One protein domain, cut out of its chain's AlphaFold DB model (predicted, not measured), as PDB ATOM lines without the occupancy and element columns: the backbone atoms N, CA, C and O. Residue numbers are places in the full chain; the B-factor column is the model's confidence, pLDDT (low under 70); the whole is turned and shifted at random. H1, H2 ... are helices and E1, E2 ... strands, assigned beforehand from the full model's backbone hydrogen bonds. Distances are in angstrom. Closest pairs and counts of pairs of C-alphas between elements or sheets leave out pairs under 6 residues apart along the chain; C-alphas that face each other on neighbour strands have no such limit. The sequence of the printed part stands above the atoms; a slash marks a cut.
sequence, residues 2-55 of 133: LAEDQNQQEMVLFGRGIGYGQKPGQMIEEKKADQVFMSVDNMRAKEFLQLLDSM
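Overview. This is residues 2 to 55 of the 133 residues of the protein "PRD domain-containing protein" of Escherichia coli (UniProt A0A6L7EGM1). A small three-stranded antiparallel sheet, E1 - E2 - E3, has one helix, H1, over one face, running along the strands, while a long loop, residues 15 to 35, arches out on the side of the sheet away from H1. The last part of H1 and the residue after it, residues 50 to 55, stick out free. The printed part has 54 residues, with three named strands and then one named helix along the chain, in the order E1, E2, E3, H1. The class is mixed, helices and strands, with 25 residues, under half, in named elements. The whole is compact, with a radius of gyration of the C-alphas of 11.3 A, and its rounded outline spans 28 by 26 by 22 A.

Along the chain. E2, the longest strand, holds residues 10 to 14 and measures 13.5 A from first to last C-alpha. E1, residues 2 to 4, measures 7.2 A and begins at C-alpha 2, (-51.350, 47.559, 41.088). E3, residues 36 to 39, measures 10.0 A and begins at C-alpha 36, (-44.782, 37.628, 41.892). H1, residues 42 to 54, is 19.1 A long and ends at C-alpha 54, (-63.308, 37.359, 36.869).

Arrangement. E1, E2 and E3 form a meander, each strand the antiparallel neighbour of the one before, with E1 and E3 as edge strands and E2 as the inner strand. The hairpin of E1 and E2 has an angle of 132 degrees between directions; the C-alphas of Glu 4 and Glu 10 face each other at 4.6 A, and N 11 and O 3, 2.8 A apart, are within hydrogen-bond range. In the hairpin of E2 and E3 the angle is 161 degrees; the C-alphas of Met 11 and Ser 39 face each other at 4.6 A, and N 12 and O 38 are within hydrogen-bond range at 2.9 A. H1 is on the sheet, over E2, at a height over the sheet of 9.5 A; the local plane is only just fixed, by 6 C-alphas of the sheet. On the local plane H1 and E2 stand at 20 degrees, and H1 runs along the strands. The closest C-alphas of E2 and H1 are those of Glu 10 and Asn 42, 7.0 A apart. In H1, 8 of 9 O i to N i+4 pairs are within hydrogen-bond range.

Size, cuts and confidence. The two C-alphas farthest apart are those of Asn 7 and Met 55, at 29.7 A. The printed part, residues 2 to 55, has no cut. The link from E2 to E3 is long, with 21 residues; those from E1 to E2 and from E3 to H1 are tight. The mean pLDDT of the printed part is 76.1; residues 30 to 36, 40 and 42 to 44 are under 70.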
ATOM      1  N   LEU A   2     -52.084  46.716  42.039       82.25
ATOM      2  CA  LEU A   2     -51.350  47.559  41.088       82.25
ATOM      3  C   LEU A   2     -50.328  48.411  41.858       82.25
ATOM      4  O   LEU A   2     -50.673  48.970  42.900       82.25
ATOM      5  N   ALA A   3     -49.096  48.475  41.371       84.75
ATOM      6  CA  ALA A   3     -48.002  49.242  41.956       84.75
ATOM      7  C   ALA A   3     -47.146  49.883  40.855       84.75
ATOM      8  O   ALA A   3     -47.251  49.511  39.690       84.75
ATOM      9  N   GLU A   4     -46.285  50.821  41.234       85.44
ATOM     10  CA  GLU A   4     -45.269  51.408  40.359       85.44
ATOM     11  C   GLU A   4     -43.883  51.109  40.938       85.44
ATOM     12  O   GLU A   4     -43.697  51.135  42.160       85.44
ATOM     13  N   ASP A   5     -42.917  50.808  40.069       82.44
ATOM     14  CA  ASP A   5     -41.517  50.665  40.468       82.44
ATOM     15  C   ASP A   5     -40.810  52.029  40.610       82.44
ATOM     16  O   ASP A   5     -41.392  53.100  40.426       82.44
ATOM     17  N   GLN A   6     -39.513  52.008  40.931       84.56
ATOM     18  CA  GLN A   6     -38.711  53.231  41.085       84.56
ATOM     19  C   GLN A   6     -38.577  54.055  39.790       84.56
ATOM     20  O   GLN A   6     -38.240  55.237  39.854       84.56
ATOM     21  N   ASN A   7     -38.847  53.452  38.631       84.44
ATOM     22  CA  ASN A   7     -38.794  54.078  37.315       84.44
ATOM     23  C   ASN A   7     -40.182  54.523  36.817       84.44
ATOM     24  O   ASN A   7     -40.299  54.894  35.650       84.44
ATOM     25  N   GLN A   8     -41.214  54.512  37.677       82.25
ATOM     26  CA  GLN A   8     -42.619  54.786  37.323       82.25
ATOM     27  C   GLN A   8     -43.200  53.774  36.327       82.25
ATOM     28  O   GLN A   8     -44.130  54.079  35.579       82.25
ATOM     29  N   GLN A   9     -42.646  52.562  36.286       80.06
ATOM     30  CA  GLN A   9     -43.199  51.493  35.476       80.06
ATOM     31  C   GLN A   9     -44.317  50.793  36.247       80.06
ATOM     32  O   GLN A   9     -44.115  50.340  37.375       80.06
ATOM     33  N   GLU A  10     -45.494  50.688  35.627       79.81
ATOM     34  CA  GLU A  10     -46.620  49.958  36.202       79.81
ATOM     35  C   GLU A  10     -46.294  48.464  36.332       79.81
ATOM     36  O   GLU A  10     -45.766  47.804  35.427       79.81
ATOM     37  N   MET A  11     -46.640  47.917  37.491       79.81
ATOM     38  CA  MET A  11     -46.465  46.517  37.827       79.81
ATOM     39  C   MET A  11     -47.722  45.970  38.483       79.81
ATOM     40  O   MET A  11     -48.405  46.652  39.253       79.81
ATOM     41  N   VAL A  12     -47.995  44.691  38.238       79.81
ATOM     42  CA  VAL A  12     -49.015  43.964  38.991       79.81
ATOM     43  C   VAL A  12     -48.345  42.977  39.932       79.81
ATOM     44  O   VAL A  12     -47.502  42.175  39.532       79.81
ATOM     45  N   LEU A  13     -48.727  43.076  41.203       80.31
ATOM     46  CA  LEU A  13     -48.215  42.271  42.299       80.31
ATOM     47  C   LEU A  13     -49.228  41.201  42.699       80.31
ATOM     48  O   LEU A  13     -50.386  41.524  43.015       80.31
ATOM     49  N   PHE A  14     -48.760  39.958  42.765       75.88
ATOM     50  CA  PHE A  14     -49.520  38.792  43.220       75.88
ATOM     51  C   PHE A  14     -48.857  38.177  44.423       75.88
ATOM     52  O   PHE A  14     -47.639  38.179  44.537       75.88
ATOM     53  N   GLY A  15     -49.673  37.639  45.311       72.12
ATOM     54  CA  GLY A  15     -49.193  36.918  46.470       72.12
ATOM     55  C   GLY A  15     -50.245  36.895  47.558       72.12
ATOM     56  O   GLY A  15     -51.078  37.803  47.689       72.12
ATOM     57  N   ARG A  16     -50.202  35.839  48.366       71.44
ATOM     58  CA  ARG A  16     -51.174  35.623  49.434       71.44
ATOM     59  C   ARG A  16     -51.169  36.801  50.417       71.44
ATOM     60  O   ARG A  16     -50.185  37.049  51.113       71.44
ATOM     61  N   GLY A  17     -52.293  37.516  50.478       72.62
ATOM     62  CA  GLY A  17     -52.504  38.644  51.390       72.62
ATOM     63  C   GLY A  17     -51.815  39.956  50.996       72.62
ATOM     64  O   GLY A  17     -51.786  40.872  51.811       72.62
ATOM     65  N   ILE A  18     -51.287  40.085  49.773       78.88
ATOM     66  CA  ILE A  18     -50.468  41.244  49.371       78.88
ATOM     67  C   ILE A  18     -51.219  42.587  49.397       78.88
ATOM     68  O   ILE A  18     -50.627  43.621  49.681       78.88
ATOM     69  N   GLY A  19     -52.531  42.578  49.147       76.56
ATOM     70  CA  GLY A  19     -53.380  43.774  49.217       76.56
ATOM     71  C   GLY A  19     -54.087  43.978  50.555       76.56
ATOM     72  O   GLY A  19     -54.769  44.985  50.735       76.56
ATOM     73  N   TYR A  20     -53.967  43.038  51.495       79.62
ATOM     74  CA  TYR A  20     -54.715  43.109  52.746       79.62
ATOM     75  C   TYR A  20     -54.165  44.225  53.640       79.62
ATOM     76  O   TYR A  20     -52.997  44.214  54.024       79.62
ATOM     77  N   GLY A  21     -55.015  45.201  53.968       78.56
ATOM     78  CA  GLY A  21     -54.650  46.341  54.813       78.56
ATOM     79  C   GLY A  21     -53.799  47.418  54.130       78.56
ATOM     80  O   GLY A  21     -53.442  48.388  54.797       78.56
ATOM     81  N   GLN A  22     -53.504  47.282  52.832       83.00
ATOM     82  CA  GLN A  22     -52.769  48.287  52.061       83.00
ATOM     83  C   GLN A  22     -53.698  49.404  51.569       83.00
ATOM     84  O   GLN A  22     -54.871  49.172  51.267       83.00
ATOM     85  N   LYS A  23     -53.171  50.627  51.481       85.94
ATOM     86  CA  LYS A  23     -53.869  51.815  50.963       85.94
ATOM     87  C   LYS A  23     -53.109  52.424  49.779       85.94
ATOM     88  O   LYS A  23     -51.884  52.315  49.740       85.94
ATOM     89  N   PRO A  24     -53.797  53.113  48.846       85.62
ATOM     90  CA  PRO A  24     -53.130  53.835  47.764       85.62
ATOM     91  C   PRO A  24     -52.040  54.776  48.295       85.62
ATOM     92  O   PRO A  24     -52.266  55.508  49.260       85.62
ATOM     93  N   GLY A  25     -50.861  54.736  47.671       84.06
ATOM     94  CA  GLY A  25     -49.695  55.530  48.068       84.06
ATOM     95  C   GLY A  25     -48.831  54.925  49.183       84.06
ATOM     96  O   GLY A  25     -47.817  55.523  49.536       84.06
ATOM     97  N   GLN A  26     -49.181  53.758  49.741       86.56
ATOM     98  CA  GLN A  26     -48.266  53.030  50.626       86.56
ATOM     99  C   GLN A  26     -47.175  52.313  49.834       86.56
ATOM    100  O   GLN A  26     -47.434  51.680  48.813       86.56
ATOM    101  N   MET A  27     -45.952  52.377  50.360       82.88
ATOM    102  CA  MET A  27     -44.843  51.564  49.880       82.88
ATOM    103  C   MET A  27     -45.074  50.109  50.292       82.88
ATOM    104  O   MET A  27     -45.271  49.814  51.474       82.88
ATOM    105  N   ILE A  28     -45.037  49.206  49.318       78.62
ATOM    106  CA  ILE A  28     -45.071  47.766  49.557       78.62
ATOM    107  C   ILE A  28     -43.619  47.307  49.631       78.62
ATOM    108  O   ILE A  28     -42.901  47.342  48.637       78.62
ATOM    109  N   GLU A  29     -43.171  46.918  50.824       73.94
ATOM    110  CA  GLU A  29     -41.875  46.258  50.964       73.94
ATOM    111  C   GLU A  29     -41.947  44.873  50.318       73.94
ATOM    112  O   GLU A  29     -42.868  44.101  50.601       73.94
ATOM    113  N   GLU A  30     -40.960  44.554  49.482       67.12
ATOM    114  CA  GLU A  30     -40.775  43.222  48.913       67.12
ATOM    115  C   GLU A  30     -40.505  42.237  50.061       67.12
ATOM    116  O   GLU A  30     -39.411  42.144  50.620       67.12
ATOM    117  N   LYS A  31     -41.564  41.563  50.504       60.75
ATOM    118  CA  LYS A  31     -41.546  40.678  51.666       60.75
ATOM    119  C   LYS A  31     -42.331  39.424  51.326       60.75
ATOM    120  O   LYS A  31     -43.521  39.356  51.634       60.75
ATOM    121  N   LYS A  32     -41.627  38.437  50.753       55.00
ATOM    122  CA  LYS A  32     -41.800  36.966  50.864       55.00
ATOM    123  C   LYS A  32     -41.450  36.264  49.549       55.00
ATOM    124  O   LYS A  32     -41.608  36.827  48.477       55.00
ATOM    125  N   ALA A  33     -41.087  34.987  49.664       54.88
ATOM    126  CA  ALA A  33     -40.900  34.056  48.549       54.88
ATOM    127  C   ALA A  33     -42.178  33.800  47.713       54.88
ATOM    128  O   ALA A  33     -42.097  33.239  46.626       54.88
ATOM    129  N   ASP A  34     -43.348  34.230  48.200       59.06
ATOM    130  CA  ASP A  34     -44.655  33.971  47.584       59.06
ATOM    131  C   ASP A  34     -45.199  35.174  46.794       59.06
ATOM    132  O   ASP A  34     -46.406  35.252  46.557       59.06
ATOM    133  N   GLN A  35     -44.352  36.150  46.454       69.44
ATOM    134  CA  GLN A  35     -44.756  37.346  45.717       69.44
ATOM    135  C   GLN A  35     -44.230  37.312  44.282       69.44
ATOM    136  O   GLN A  35     -43.050  37.069  44.054       69.44
ATOM    137  N   VAL A  36     -45.115  37.565  43.319       68.94
ATOM    138  CA  VAL A  36     -44.782  37.628  41.892       68.94
ATOM    139  C   VAL A  36     -44.987  39.052  41.405       68.94
ATOM    140  O   VAL A  36     -46.060  39.634  41.588       68.94
ATOM    141  N   PHE A  37     -43.951  39.583  40.765       73.44
ATOM    142  CA  PHE A  37     -43.898  40.931  40.221       73.44
ATOM    143  C   PHE A  37     -43.959  40.847  38.702       73.44
ATOM    144  O   PHE A  37     -43.064  40.295  38.062       73.44
ATOM    145  N   MET A  38     -45.018  41.391  38.114       72.38
ATOM    146  CA  MET A  38     -45.169  41.437  36.667       72.38
ATOM    147  C   MET A  38     -45.078  42.876  36.185       72.38
ATOM    148  O   MET A  38     -46.007  43.651  36.400       72.38
ATOM    149  N   SER A  39     -43.988  43.215  35.495       70.38
ATOM    150  CA  SER A  39     -43.947  44.420  34.664       70.38
ATOM    151  C   SER A  39     -44.954  44.271  33.533       70.38
ATOM    152  O   SER A  39     -44.921  43.292  32.782       70.38
ATOM    153  N   VAL A  40     -45.835  45.250  33.408       67.69
ATOM    154  CA  VAL A  40     -46.859  45.300  32.369       67.69
ATOM    155  C   VAL A  40     -46.729  46.621  31.627       67.69
ATOM    156  O   VAL A  40     -46.361  47.638  32.206       67.69
ATOM    157  N   ASP A  41     -46.997  46.606  30.325       70.44
ATOM    158  CA  ASP A  41     -47.360  47.845  29.645       70.44
ATOM    159  C   ASP A  41     -48.821  48.184  29.992       70.44
ATOM    160  O   ASP A  41     -49.616  47.295  30.318       70.44
ATOM    161  N   ASN A  42     -49.191  49.466  29.935       63.94
ATOM    162  CA  ASN A  42     -50.499  49.939  30.415       63.94
ATOM    163  C   ASN A  42     -51.698  49.207  29.772       63.94
ATOM    164  O   ASN A  42     -52.783  49.157  30.353       63.94
ATOM    165  N   MET A  43     -51.536  48.645  28.567       64.88
ATOM    166  CA  MET A  43     -52.601  47.906  27.883       64.88
ATOM    167  C   MET A  43     -52.758  46.488  28.449       64.88
ATOM    168  O   MET A  43     -53.863  46.119  28.849       64.88
ATOM    169  N   ARG A  44     -51.661  45.726  28.568       68.06
ATOM    170  CA  ARG A  44     -51.683  44.369  29.143       68.06
ATOM    171  C   ARG A  44     -52.017  44.376  30.628       68.06
ATOM    172  O   ARG A  44     -52.667  43.450  31.103       68.06
ATOM    173  N   ALA A  45     -51.630  45.429  31.351       70.38
ATOM    174  CA  ALA A  45     -51.986  45.625  32.754       70.38
ATOM    175  C   ALA A  45     -53.501  45.536  32.963       70.38
ATOM    176  O   ALA A  45     -53.989  44.820  33.837       70.38
ATOM    177  N   LYS A  46     -54.256  46.243  32.117       74.62
ATOM    178  CA  LYS A  46     -55.709  46.343  32.223       74.62
ATOM    179  C   LYS A  46     -56.412  45.036  31.870       74.62
ATOM    180  O   LYS A  46     -57.309  44.628  32.600       74.62
ATOM    181  N   GLU A  47     -56.010  44.388  30.780       76.25
ATOM    182  CA  GLU A  47     -56.553  43.079  30.380       76.25
ATOM    183  C   GLU A  47     -56.290  42.027  31.457       76.25
ATOM    184  O   GLU A  47     -57.164  41.229  31.795       76.25
ATOM    185  N   PHE A  48     -55.102  42.073  32.055       75.94
ATOM    186  CA  PHE A  48     -54.747  41.146  33.108       75.94
ATOM    187  C   PHE A  48     -55.575  41.353  34.376       75.94
ATOM    188  O   PHE A  48     -56.103  40.386  34.920       75.94
ATOM    189  N   LEU A  49     -55.748  42.604  34.818       78.00
ATOM    190  CA  LEU A  49     -56.627  42.934  35.945       78.00
ATOM    191  C   LEU A  49     -58.068  42.480  35.699       78.00
ATOM    192  O   LEU A  49     -58.690  41.927  36.600       78.00
ATOM    193  N   GLN A  50     -58.578  42.643  34.478       81.56
ATOM    194  CA  GLN A  50     -59.911  42.159  34.115       81.56
ATOM    195  C   GLN A  50     -60.028  40.638  34.201       81.56
ATOM    196  O   GLN A  50     -61.034  40.139  34.705       81.56
ATOM    197  N   LEU A  51     -59.011  39.900  33.736       81.56
ATOM    198  CA  LEU A  51     -58.981  38.450  33.906       81.56
ATOM    199  C   LEU A  51     -59.052  38.116  35.399       81.56
ATOM    200  O   LEU A  51     -59.957  37.404  35.813       81.56
ATOM    201  N   LEU A  52     -58.173  38.701  36.212       80.12
ATOM    202  CA  LEU A  52     -58.098  38.441  37.652       80.12
ATOM    203  C   LEU A  52     -59.403  38.723  38.394       80.12
ATOM    204  O   LEU A  52     -59.799  37.914  39.225       80.12
ATOM    205  N   ASP A  53     -60.091  39.816  38.067       82.94
ATOM    206  CA  ASP A  53     -61.379  40.169  38.679       82.94
ATOM    207  C   ASP A  53     -62.470  39.120  38.396       82.94
ATOM    208  O   ASP A  53     -63.408  38.960  39.179       82.94
ATOM    209  N   SER A  54     -62.360  38.403  37.276       83.62
ATOM    210  CA  SER A  54     -63.308  37.359  36.869       83.62
ATOM    211  C   SER A  54     -62.885  35.939  37.259       83.62
ATOM    212  O   SER A  54     -63.687  35.010  37.136       83.62
ATOM    213  N   MET A  55     -61.645  35.754  37.714       86.69
ATOM    214  CA  MET A  55     -61.053  34.439  37.939       86.69
ATOM    215  C   MET A  55     -61.239  33.962  39.384       86.69
ATOM    216  O   MET A  55     -60.912  34.693  40.320       86.69
TER     217      MET A  55